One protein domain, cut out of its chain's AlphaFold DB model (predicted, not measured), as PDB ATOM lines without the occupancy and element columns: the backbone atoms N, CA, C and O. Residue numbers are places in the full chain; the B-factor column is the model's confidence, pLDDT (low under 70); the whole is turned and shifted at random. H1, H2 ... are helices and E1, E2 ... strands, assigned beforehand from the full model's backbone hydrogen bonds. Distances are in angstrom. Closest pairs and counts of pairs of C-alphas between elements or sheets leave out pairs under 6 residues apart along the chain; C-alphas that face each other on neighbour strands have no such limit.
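What this domain is: This is residues 2 to 78 of the 80 residues of an uncharacterized protein of Vibrio ishigakensis (UniProt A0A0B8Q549). With little regular structure, this model sets two short helices, H1 and H2, side by side as a hairpin, with a small strand hairpin, E1 and E2, near H2. Between the helices, residues 12 to 43 make a long loop that reaches far to one side and folds back. The printed part has 77 residues, in order H1, H2, E1, E2, a mixed class with 26 residues in named elements; it is compact, with a radius of gyration of the C-alphas of 13.2 A and spans of 36 by 31 by 25 A.

Where its parts are: H1, residues 2 to 11, begins at C-alpha 2 (-37.496, -46.333, 24.729) and is 14.2 A long. H2, residues 44 to 53, is 14.4 A long. E1 is residues 64 to 66, 6.6 A; E2, residues 75 to 77, 6.8 A, ends at C-alpha 77 (-49.911, -34.147, 19.349).

How they stand to each other: H1 and H2 touch, closest at the C-alphas of Leu 4 and Phe 51, 6.9 A, at a shallow tilt of 28 degrees, opposite ways. In both, every O i to N i+4 pair is within hydrogen-bond range. The closest C-alphas of H2 and E2, Ile 48 and Tyr 77, are 7.7 A apart. E1 and E2 are antiparallel at 156 degrees, with N 75 and O 66 at 2.8 A, within hydrogen-bond range. H1 is apart from both strands.

The domain as a whole: The C-alphas farthest apart, Arg 27 and Ala 46, are 37.1 A apart. The link H1 to H2 is long; residues 18 to 19 pair antiparallel with 35 to 36. The printed part has no cut, and no printed residue is under 70 in pLDDT.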
ATOM      1  N   TYR A   2     -37.847 -44.917  24.953       84.38
ATOM      2  CA  TYR A   2     -37.496 -46.333  24.729       84.38
ATOM      3  C   TYR A   2     -38.648 -47.163  24.145       84.38
ATOM      4  O   TYR A   2     -38.451 -47.877  23.174       84.38
ATOM      5  N   VAL A   3     -39.862 -46.979  24.668       93.50
ATOM      6  CA  VAL A   3     -41.073 -47.671  24.197       93.50
ATOM      7  C   VAL A   3     -41.411 -47.339  22.736       93.50
ATOM      8  O   VAL A   3     -41.760 -48.230  21.972       93.50
ATOM      9  N   LEU A   4     -41.255 -46.075  22.323       95.69
ATOM     10  CA  LEU A   4     -41.512 -45.661  20.939       95.69
ATOM     11  C   LEU A   4     -40.479 -46.257  19.982       95.69
ATOM     12  O   LEU A   4     -40.846 -46.781  18.937       95.69
ATOM     13  N   ASN A   5     -39.197 -46.222  20.356       96.62
ATOM     14  CA  ASN A   5     -38.134 -46.818  19.547       96.62
ATOM     15  C   ASN A   5     -38.250 -48.339  19.467       96.62
ATOM     16  O   ASN A   5     -38.016 -48.893  18.402       96.62
ATOM     17  N   ASP A   6     -38.636 -49.009  20.552       96.62
ATOM     18  CA  ASP A   6     -38.870 -50.455  20.555       96.62
ATOM     19  C   ASP A   6     -40.016 -50.842  19.606       96.62
ATOM     20  O   ASP A   6     -39.870 -51.771  18.810       96.62
ATOM     21  N   TYR A   7     -41.119 -50.085  19.618       97.06
ATOM     22  CA  TYR A   7     -42.224 -50.273  18.676       97.06
ATOM     23  C   TYR A   7     -41.778 -50.070  17.225       97.06
ATOM     24  O   TYR A   7     -41.983 -50.948  16.385       97.06
ATOM     25  N   LEU A   8     -41.116 -48.948  16.927       97.25
ATOM     26  CA  LEU A   8     -40.641 -48.671  15.571       97.25
ATOM     27  C   LEU A   8     -39.661 -49.745  15.085       97.25
ATOM     28  O   LEU A   8     -39.808 -50.261  13.978       97.25
ATOM     29  N   TYR A   9     -38.728 -50.152  15.942       96.50
ATOM     30  CA  TYR A   9     -37.718 -51.147  15.607       96.50
ATOM     31  C   TYR A   9     -38.350 -52.497  15.251       96.50
ATOM     32  O   TYR A   9     -38.005 -53.101  14.233       96.50
ATOM     33  N   LYS A  10     -39.309 -52.956  16.065       96.56
ATOM     34  CA  LYS A  10     -39.977 -54.253  15.892       96.56
ATOM     35  C   LYS A  10     -40.901 -54.301  14.681       96.56
ATOM     36  O   LYS A  10     -41.008 -55.354  14.056       96.56
ATOM     37  N   HIS A  11     -41.573 -53.196  14.365       96.62
ATOM     38  CA  HIS A  11     -42.649 -53.185  13.371       96.62
ATOM     39  C   HIS A  11     -42.255 -52.554  12.027       96.62
ATOM     40  O   HIS A  11     -42.902 -52.839  11.022       96.62
ATOM     41  N   TYR A  12     -41.180 -51.761  11.972       96.44
ATOM     42  CA  TYR A  12     -40.838 -50.948  10.801       96.44
ATOM     43  C   TYR A  12     -39.352 -51.039  10.447       96.44
ATOM     44  O   TYR A  12     -38.604 -50.074  10.574       96.44
ATOM     45  N   GLN A  13     -38.906 -52.209   9.976       94.19
ATOM     46  CA  GLN A  13     -37.576 -52.402   9.367       94.19
ATOM     47  C   GLN A  13     -36.403 -51.927  10.247       94.19
ATOM     48  O   GLN A  13     -35.422 -51.387   9.745       94.19
ATOM     49  N   SER A  14     -36.478 -52.147  11.566       93.25
ATOM     50  CA  SER A  14     -35.458 -51.681  12.522       93.25
ATOM     51  C   SER A  14     -35.303 -50.153  12.601       93.25
ATOM     52  O   SER A  14     -34.263 -49.663  13.039       93.25
ATOM     53  N   THR A  15     -36.324 -49.395  12.196       96.25
ATOM     54  CA  THR A  15     -36.322 -47.929  12.269       96.25
ATOM     55  C   THR A  15     -36.353 -47.451  13.715       96.25
ATOM     56  O   THR A  15     -37.066 -47.997  14.553       96.25
ATOM     57  N   THR A  16     -35.613 -46.385  14.010       96.38
ATOM     58  CA  THR A  16     -35.623 -45.723  15.318       96.38
ATOM     59  C   THR A  16     -35.619 -44.210  15.159       96.38
ATOM     60  O   THR A  16     -35.129 -43.690  14.160       96.38
ATOM     61  N   LEU A  17     -36.129 -43.492  16.158       95.81
ATOM     62  CA  LEU A  17     -35.980 -42.045  16.247       95.81
ATOM     63  C   LEU A  17     -34.508 -41.695  16.506       95.81
ATOM     64  O   LEU A  17     -33.922 -42.151  17.493       95.81
ATOM     65  N   HIS A  18     -33.932 -40.871  15.633       94.31
ATOM     66  CA  HIS A  18     -32.551 -40.403  15.726       94.31
ATOM     67  C   HIS A  18     -32.492 -38.955  16.187       94.31
ATOM     68  O   HIS A  18     -33.217 -38.111  15.665       94.31
ATOM     69  N   ASP A  19     -31.601 -38.677  17.135       92.94
ATOM     70  CA  ASP A  19     -31.319 -37.322  17.596       92.94
ATOM     71  C   ASP A  19     -30.738 -36.467  16.459       92.94
ATOM     72  O   ASP A  19     -29.773 -36.872  15.796       92.94
ATOM     73  N   VAL A  20     -31.334 -35.292  16.243       92.38
ATOM     74  CA  VAL A  20     -30.903 -34.293  15.259       92.38
ATOM     75  C   VAL A  20     -30.334 -33.010  15.892       92.38
ATOM     76  O   VAL A  20     -30.207 -31.994  15.201       92.38
ATOM     77  N   TYR A  21     -29.951 -33.048  17.174       88.44
ATOM     78  CA  TYR A  21     -29.411 -31.928  17.959       88.44
ATOM     79  C   TYR A  21     -28.323 -31.097  17.247       88.44
ATOM     80  O   TYR A  21     -28.335 -29.866  17.326       88.44
ATOM     81  N   MET A  22     -27.408 -31.747  16.516       87.62
ATOM     82  CA  MET A  22     -26.300 -31.107  15.778       87.62
ATOM     83  C   MET A  22     -26.528 -31.033  14.263       87.62
ATOM     84  O   MET A  22     -25.685 -30.523  13.525       87.62
ATOM     85  N   GLN A  23     -27.638 -31.579  13.775       84.81
ATOM     86  CA  GLN A  23     -27.901 -31.773  12.354       84.81
ATOM     87  C   GLN A  23     -28.722 -30.615  11.757       84.81
ATOM     88  O   GLN A  23     -28.970 -30.584  10.553       84.81
ATOM     89  N   ALA A  24     -29.089 -29.628  12.578       76.56
ATOM     90  CA  ALA A  24     -29.752 -28.390  12.187       76.56
ATOM     91  C   ALA A  24     -29.101 -27.177  12.884       76.56
ATOM     92  O   ALA A  24     -28.411 -27.325  13.884       76.56
ATOM     93  N   GLY A  25     -29.298 -25.962  12.353       74.50
ATOM     94  CA  GLY A  25     -28.794 -24.726  12.987       74.50
ATOM     95  C   GLY A  25     -27.360 -24.307  12.611       74.50
ATOM     96  O   GLY A  25     -26.835 -23.317  13.133       74.50
ATOM     97  N   GLY A  26     -26.721 -24.999  11.663       82.19
ATOM     98  CA  GLY A  26     -25.408 -24.632  11.125       82.19
ATOM     99  C   GLY A  26     -24.280 -24.838  12.139       82.19
ATOM    100  O   GLY A  26     -23.796 -25.949  12.303       82.19
ATOM    101  N   ARG A  27     -23.828 -23.761  12.797       85.56
ATOM    102  CA  ARG A  27     -22.790 -23.821  13.853       85.56
ATOM    103  C   ARG A  27     -23.361 -23.850  15.272       85.56
ATOM    104  O   ARG A  27     -22.587 -23.850  16.226       85.56
ATOM    105  N   LYS A  28     -24.683 -23.786  15.419       86.31
ATOM    106  CA  LYS A  28     -25.355 -23.812  16.717       86.31
ATOM    107  C   LYS A  28     -26.194 -25.080  16.818       86.31
ATOM    108  O   LYS A  28     -26.891 -25.371  15.848       86.31
ATOM    109  N   PRO A  29     -26.154 -25.782  17.958       86.94
ATOM    110  CA  PRO A  29     -27.083 -26.868  18.198       86.94
ATOM    111  C   PRO A  29     -28.510 -26.340  18.345       86.94
ATOM    112  O   PRO A  29     -28.732 -25.152  18.623       86.94
ATOM    113  N   LEU A  30     -29.474 -27.243  18.206       89.12
ATOM    114  CA  LEU A  30     -30.850 -26.975  18.602       89.12
ATOM    115  C   LEU A  30     -30.919 -26.671  20.107       89.12
ATOM    116  O   LEU A  30     -30.152 -27.194  20.909       89.12
ATOM    117  N   SER A  31     -31.840 -25.793  20.508       89.81
ATOM    118  CA  SER A  31     -32.048 -25.449  21.923       89.81
ATOM    119  C   SER A  31     -32.878 -26.487  22.685       89.81
ATOM    120  O   SER A  31     -33.148 -26.301  23.867       89.81
ATOM    121  N   CYS A  32     -33.325 -27.535  21.998       89.81
ATOM    122  CA  CYS A  32     -34.086 -28.653  22.532       89.81
ATOM    123  C   CYS A  32     -33.685 -29.939  21.808       89.81
ATOM    124  O   CYS A  32     -33.146 -29.894  20.696       89.81
ATOM    125  N   ASP A  33     -33.990 -31.071  22.431       90.88
ATOM    126  CA  ASP A  33     -33.796 -32.368  21.802       90.88
ATOM    127  C   ASP A  33     -34.892 -32.594  20.759       90.88
ATOM    128  O   ASP A  33     -36.088 -32.463  21.039       90.88
ATOM    129  N   VAL A  34     -34.487 -32.940  19.543       92.88
ATOM    130  CA  VAL A  34     -35.401 -33.284  18.456       92.88
ATOM    131  C   VAL A  34     -34.984 -34.642  17.938       92.88
ATOM    132  O   VAL A  34     -33.821 -34.853  17.605       92.88
ATOM    133  N   PHE A  35     -35.941 -35.560  17.853       95.00
ATOM    134  CA  PHE A  35     -35.702 -36.903  17.347       95.00
ATOM    135  C   PHE A  35     -36.590 -37.159  16.136       95.00
ATOM    136  O   PHE A  35     -37.786 -36.865  16.172       95.00
ATOM    137  N   VAL A  36     -36.013 -37.691  15.060       95.44
ATOM    138  CA  VAL A  36     -36.694 -37.835  13.765       95.44
ATOM    139  C   VAL A  36     -36.497 -39.243  13.211       95.44
ATOM    140  O   VAL A  36     -35.427 -39.833  13.346       95.44
ATOM    141  N   ALA A  37     -37.535 -39.764  12.563       95.88
ATOM    142  CA  ALA A  37     -37.490 -40.965  11.740       95.88
ATOM    143  C   ALA A  37     -38.395 -40.777  10.515       95.88
ATOM    144  O   ALA A  37     -39.429 -40.112  10.603       95.88
ATOM    145  N   ALA A  38     -38.015 -41.378   9.390       95.62
ATOM    146  CA  ALA A  38     -38.909 -41.583   8.256       95.62
ATOM    147  C   ALA A  38     -39.419 -43.021   8.336       95.62
ATOM    148  O   ALA A  38     -38.613 -43.942   8.458       95.62
ATOM    149  N   VAL A  39     -40.739 -43.203   8.335       96.25
ATOM    150  CA  VAL A  39     -41.365 -44.511   8.547       96.25
ATOM    151  C   VAL A  39     -42.413 -44.739   7.467       96.25
ATOM    152  O   VAL A  39     -43.417 -44.026   7.420       96.25
ATOM    153  N   ASP A  40     -42.187 -45.735   6.617       94.50
ATOM    154  CA  ASP A  40     -43.149 -46.126   5.589       94.50
ATOM    155  C   ASP A  40     -44.349 -46.844   6.218       94.50
ATOM    156  O   ASP A  40     -44.187 -47.721   7.069       94.50
ATOM    157  N   TYR A  41     -45.557 -46.488   5.771       93.50
ATOM    158  CA  TYR A  41     -46.823 -47.121   6.179       93.50
ATOM    159  C   TYR A  41     -47.041 -47.190   7.705       93.50
ATOM    160  O   TYR A  41     -47.601 -48.164   8.211       93.50
ATOM    161  N   LEU A  42     -46.592 -46.170   8.448       96.12
ATOM    162  CA  LEU A  42     -46.800 -46.076   9.895       96.12
ATOM    163  C   LEU A  42     -48.294 -46.144  10.243       96.12
ATOM    164  O   LEU A  42     -49.097 -45.386   9.700       96.12
ATOM    165  N   ASP A  43     -48.647 -47.003  11.198       96.88
ATOM    166  CA  ASP A  43     -49.959 -46.971  11.842       96.88
ATOM    167  C   ASP A  43     -49.969 -45.793  12.823       96.88
ATOM    168  O   ASP A  43     -49.449 -45.869  13.940       96.88
ATOM    169  N   ILE A  44     -50.469 -44.659  12.336       96.12
ATOM    170  CA  ILE A  44     -50.406 -43.371  13.029       96.12
ATOM    171  C   ILE A  44     -51.238 -43.399  14.308       96.12
ATOM    172  O   ILE A  44     -50.762 -42.932  15.341       96.12
ATOM    173  N   ASP A  45     -52.440 -43.969  14.257       96.69
ATOM    174  CA  ASP A  45     -53.348 -44.000  15.401       96.69
ATOM    175  C   ASP A  45     -52.772 -44.882  16.516       96.69
ATOM    176  O   ASP A  45     -52.702 -44.452  17.672       96.69
ATOM    177  N   ALA A  46     -52.254 -46.070  16.173       97.19
ATOM    178  CA  ALA A  46     -51.585 -46.935  17.143       97.19
ATOM    179  C   ALA A  46     -50.340 -46.269  17.750       97.19
ATOM    180  O   ALA A  46     -50.089 -46.383  18.954       97.19
ATOM    181  N   PHE A  47     -49.567 -45.540  16.940       97.50
ATOM    182  CA  PHE A  47     -48.372 -44.848  17.415       97.50
ATOM    183  C   PHE A  47     -48.700 -43.666  18.340       97.50
ATOM    184  O   PHE A  47     -48.002 -43.462  19.337       97.50
ATOM    185  N   ILE A  48     -49.768 -42.914  18.058       97.38
ATOM    186  CA  ILE A  48     -50.257 -41.832  18.927       97.38
ATOM    187  C   ILE A  48     -50.758 -42.395  20.259       97.38
ATOM    188  O   ILE A  48     -50.400 -41.877  21.318       97.38
ATOM    189  N   GLU A  49     -51.539 -43.476  20.234       97.44
ATOM    190  CA  GLU A  49     -51.994 -44.115  21.471       97.44
ATOM    191  C   GLU A  49     -50.809 -44.634  22.292       97.44
ATOM    192  O   GLU A  49     -50.737 -44.365  23.493       97.44
ATOM    193  N   LEU A  50     -49.807 -45.250  21.655       97.31
ATOM    194  CA  LEU A  50     -48.564 -45.631  22.327       97.31
ATOM    195  C   LEU A  50     -47.839 -44.418  22.932       97.31
ATOM    196  O   LEU A  50     -47.396 -44.476  24.079       97.31
ATOM    197  N   PHE A  51     -47.739 -43.310  22.196       97.44
ATOM    198  CA  PHE A  51     -47.156 -42.058  22.681       97.44
ATOM    199  C   PHE A  51     -47.851 -41.528  23.940       97.44
ATOM    200  O   PHE A  51     -47.169 -41.067  24.861       97.44
ATOM    201  N   HIS A  52     -49.174 -41.663  24.029       96.81
ATOM    202  CA  HIS A  52     -49.937 -41.293  25.221       96.81
ATOM    203  C   HIS A  52     -49.718 -42.226  26.420       96.81
ATOM    204  O   HIS A  52     -49.982 -41.817  27.547       96.81
ATOM    205  N   THR A  53     -49.209 -43.445  26.219       96.31
ATOM    206  CA  THR A  53     -48.861 -44.348  27.334       96.31
ATOM    207  C   THR A  53     -47.511 -44.038  27.979       96.31
ATOM    208  O   THR A  53     -47.210 -44.553  29.058       96.31
ATOM    209  N   VAL A  54     -46.667 -43.228  27.331       95.56
ATOM    210  CA  VAL A  54     -45.328 -42.929  27.846       95.56
ATOM    211  C   VAL A  54     -45.443 -41.984  29.051       95.56
ATOM    212  O   VAL A  54     -46.008 -40.899  28.914       95.56
ATOM    213  N   PRO A  55     -44.874 -42.335  30.222       94.25
ATOM    214  CA  PRO A  55     -44.897 -41.476  31.403       94.25
ATOM    215  C   PRO A  55     -43.853 -40.361  31.263       94.25
ATOM    216  O   PRO A  55     -42.737 -40.457  31.776       94.25
ATOM    217  N   TRP A  56     -44.186 -39.320  30.502       94.25
ATOM    218  CA  TRP A  56     -43.310 -38.168  30.304       94.25
ATOM    219  C   TRP A  56     -43.099 -37.418  31.622       94.25
ATOM    220  O   TRP A  56     -44.060 -37.043  32.284       94.25
ATOM    221  N   GLU A  57     -41.842 -37.155  31.982       94.19
ATOM    222  CA  GLU A  57     -41.507 -36.400  33.200       94.19
ATOM    223  C   GLU A  57     -42.024 -34.954  33.134       94.19
ATOM    224  O   GLU A  57     -42.494 -34.400  34.126       94.19
ATOM    225  N   LYS A  58     -41.966 -34.354  31.939       94.31
ATOM    226  CA  LYS A  58     -42.415 -32.989  31.660       94.31
ATOM    227  C   LYS A  58     -43.321 -32.964  30.426       94.31
ATOM    228  O   LYS A  58     -42.867 -32.586  29.346       94.31
ATOM    229  N   PRO A  59     -44.588 -33.389  30.541       94.94
ATOM    230  CA  PRO A  59     -45.476 -33.553  29.389       94.94
ATOM    231  C   PRO A  59     -45.673 -32.261  28.580       94.94
ATOM    232  O   PRO A  59     -45.795 -32.312  27.361       94.94
ATOM    233  N   GLN A  60     -45.625 -31.097  29.232       95.44
ATOM    234  CA  GLN A  60     -45.732 -29.783  28.593       95.44
ATOM    235  C   GLN A  60     -44.535 -29.408  27.699       95.44
ATOM    236  O   GLN A  60     -44.647 -28.484  26.897       95.44
ATOM    237  N   GLU A  61     -43.396 -30.093  27.842       94.94
ATOM    238  CA  GLU A  61     -42.186 -29.882  27.029       94.94
ATOM    239  C   GLU A  61     -42.086 -30.895  25.868       94.94
ATOM    240  O   GLU A  61     -41.108 -30.881  25.125       94.94
ATOM    241  N   VAL A  62     -43.088 -31.770  25.685       95.62
ATOM    242  CA  VAL A  62     -43.058 -32.859  24.696       95.62
ATOM    243  C   VAL A  62     -44.079 -32.626  23.586       95.62
ATOM    244  O   VAL A  62     -45.250 -32.336  23.834       95.62
ATOM    245  N   GLN A  63     -43.645 -32.815  22.341       96.94
ATOM    246  CA  GLN A  63     -44.500 -32.770  21.158       96.94
ATOM    247  C   GLN A  63     -44.175 -33.940  20.232       96.94
ATOM    248  O   GLN A  63     -43.010 -34.204  19.937       96.94
ATOM    249  N   LEU A  64     -45.213 -34.615  19.745       97.19
ATOM    250  CA  LEU A  64     -45.120 -35.559  18.641       97.19
ATOM    251  C   LEU A  64     -45.590 -34.863  17.365       97.19
ATOM    252  O   LEU A  64     -46.715 -34.368  17.297       97.19
ATOM    253  N   MET A  65     -44.727 -34.832  16.354       97.62
ATOM    254  CA  MET A  65     -45.008 -34.221  15.058       97.62
ATOM    255  C   MET A  65     -45.060 -35.303  13.982       97.62
ATOM    256  O   MET A  65     -44.080 -36.018  13.785       97.62
ATOM    257  N   ILE A  66     -46.179 -35.409  13.265       97.25
ATOM    258  CA  ILE A  66     -46.357 -36.384  12.179       97.25
ATOM    259  C   ILE A  66     -46.782 -35.645  10.915       97.25
ATOM    260  O   ILE A  66     -47.689 -34.816  10.955       97.25
ATOM    261  N   ARG A  67     -46.129 -35.949   9.792       96.81
ATOM    262  CA  ARG A  67     -46.528 -35.494   8.457       96.81
ATOM    263  C   ARG A  67     -46.632 -36.707   7.550       96.81
ATOM    264  O   ARG A  67     -45.659 -37.453   7.435       96.81
ATOM    265  N   THR A  68     -47.778 -36.885   6.909       95.25
ATOM    266  CA  THR A  68     -47.969 -37.953   5.923       95.25
ATOM    267  C   THR A  68     -47.671 -37.465   4.513       95.25
ATOM    268  O   THR A  68     -47.563 -36.264   4.249       95.25
ATOM    269  N   GLU A  69     -47.545 -38.403   3.578       92.00
ATOM    270  CA  GLU A  69     -47.527 -38.066   2.159       92.00
ATOM    271  C   GLU A  69     -48.804 -37.295   1.779       92.00
ATOM    272  O   GLU A  69     -49.890 -37.572   2.292       92.00
ATOM    273  N   GLY A  70     -48.661 -36.278   0.928       91.50
ATOM    274  CA  GLY A  70     -49.761 -35.400   0.518       91.50
ATOM    275  C   GLY A  70     -50.142 -34.305   1.521       91.50
ATOM    276  O   GLY A  70     -50.927 -33.430   1.167       91.50
ATOM    277  N   GLU A  71     -49.580 -34.296   2.736       93.56
ATOM    278  CA  GLU A  71     -49.808 -33.222   3.707       93.56
ATOM    279  C   GLU A  71     -48.714 -32.144   3.649       93.56
ATOM    280  O   GLU A  71     -47.508 -32.417   3.705       93.56
ATOM    281  N   ASP A  72     -49.147 -30.883   3.613       94.25
ATOM    282  CA  ASP A  72     -48.255 -29.717   3.573       94.25
ATOM    283  C   ASP A  72     -47.637 -29.378   4.937       94.25
ATOM    284  O   ASP A  72     -46.666 -28.625   5.019       94.25
ATOM    285  N   ARG A  73     -48.219 -29.877   6.035       95.88
ATOM    286  CA  ARG A  73     -47.865 -29.481   7.405       95.88
ATOM    287  C   ARG A  73     -47.817 -30.682   8.333       95.88
ATOM    288  O   ARG A  73     -48.562 -31.637   8.159       95.88
ATOM    289  N   PHE A  74     -46.977 -30.588   9.359       96.88
ATOM    290  CA  PHE A  74     -47.012 -31.525  10.475       96.88
ATOM    291  C   PHE A  74     -48.268 -31.299  11.315       96.88
ATOM    292  O   PHE A  74     -48.591 -30.161  11.672       96.88
ATOM    293  N   LYS A  75     -48.933 -32.391  11.681       97.31
ATOM    294  CA  LYS A  75     -49.882 -32.429  12.795       97.31
ATOM    295  C   LYS A  75     -49.103 -32.594  14.092       97.31
ATOM    296  O   LYS A  75     -48.106 -33.314  14.126       97.31
ATOM    297  N   ILE A  76     -49.558 -31.910  15.137       97.50
ATOM    298  CA  ILE A  76     -48.903 -31.886  16.446       97.50
ATOM    299  C   ILE A  76     -49.822 -32.547  17.465       97.50
ATOM    300  O   ILE A  76     -50.994 -32.182  17.571       97.50
ATOM    301  N   TYR A  77     -49.262 -33.476  18.231       97.25
ATOM    302  CA  TYR A  77     -49.911 -34.147  19.349       97.25
ATOM    303  C   TYR A  77     -49.100 -33.890  20.619       97.25
ATOM    304  O   TYR A  77     -47.869 -33.960  20.611       97.25
ATOM    305  N   THR A  78     -49.784 -33.585  21.716       96.94
ATOM    306  CA  THR A  78     -49.179 -33.385  23.041       96.94
ATOM    307  C   THR A  78     -49.590 -34.524  23.969       96.94
ATOM    308  O   THR A  78     -50.653 -35.109  23.753       96.94
TER     309      THR A  78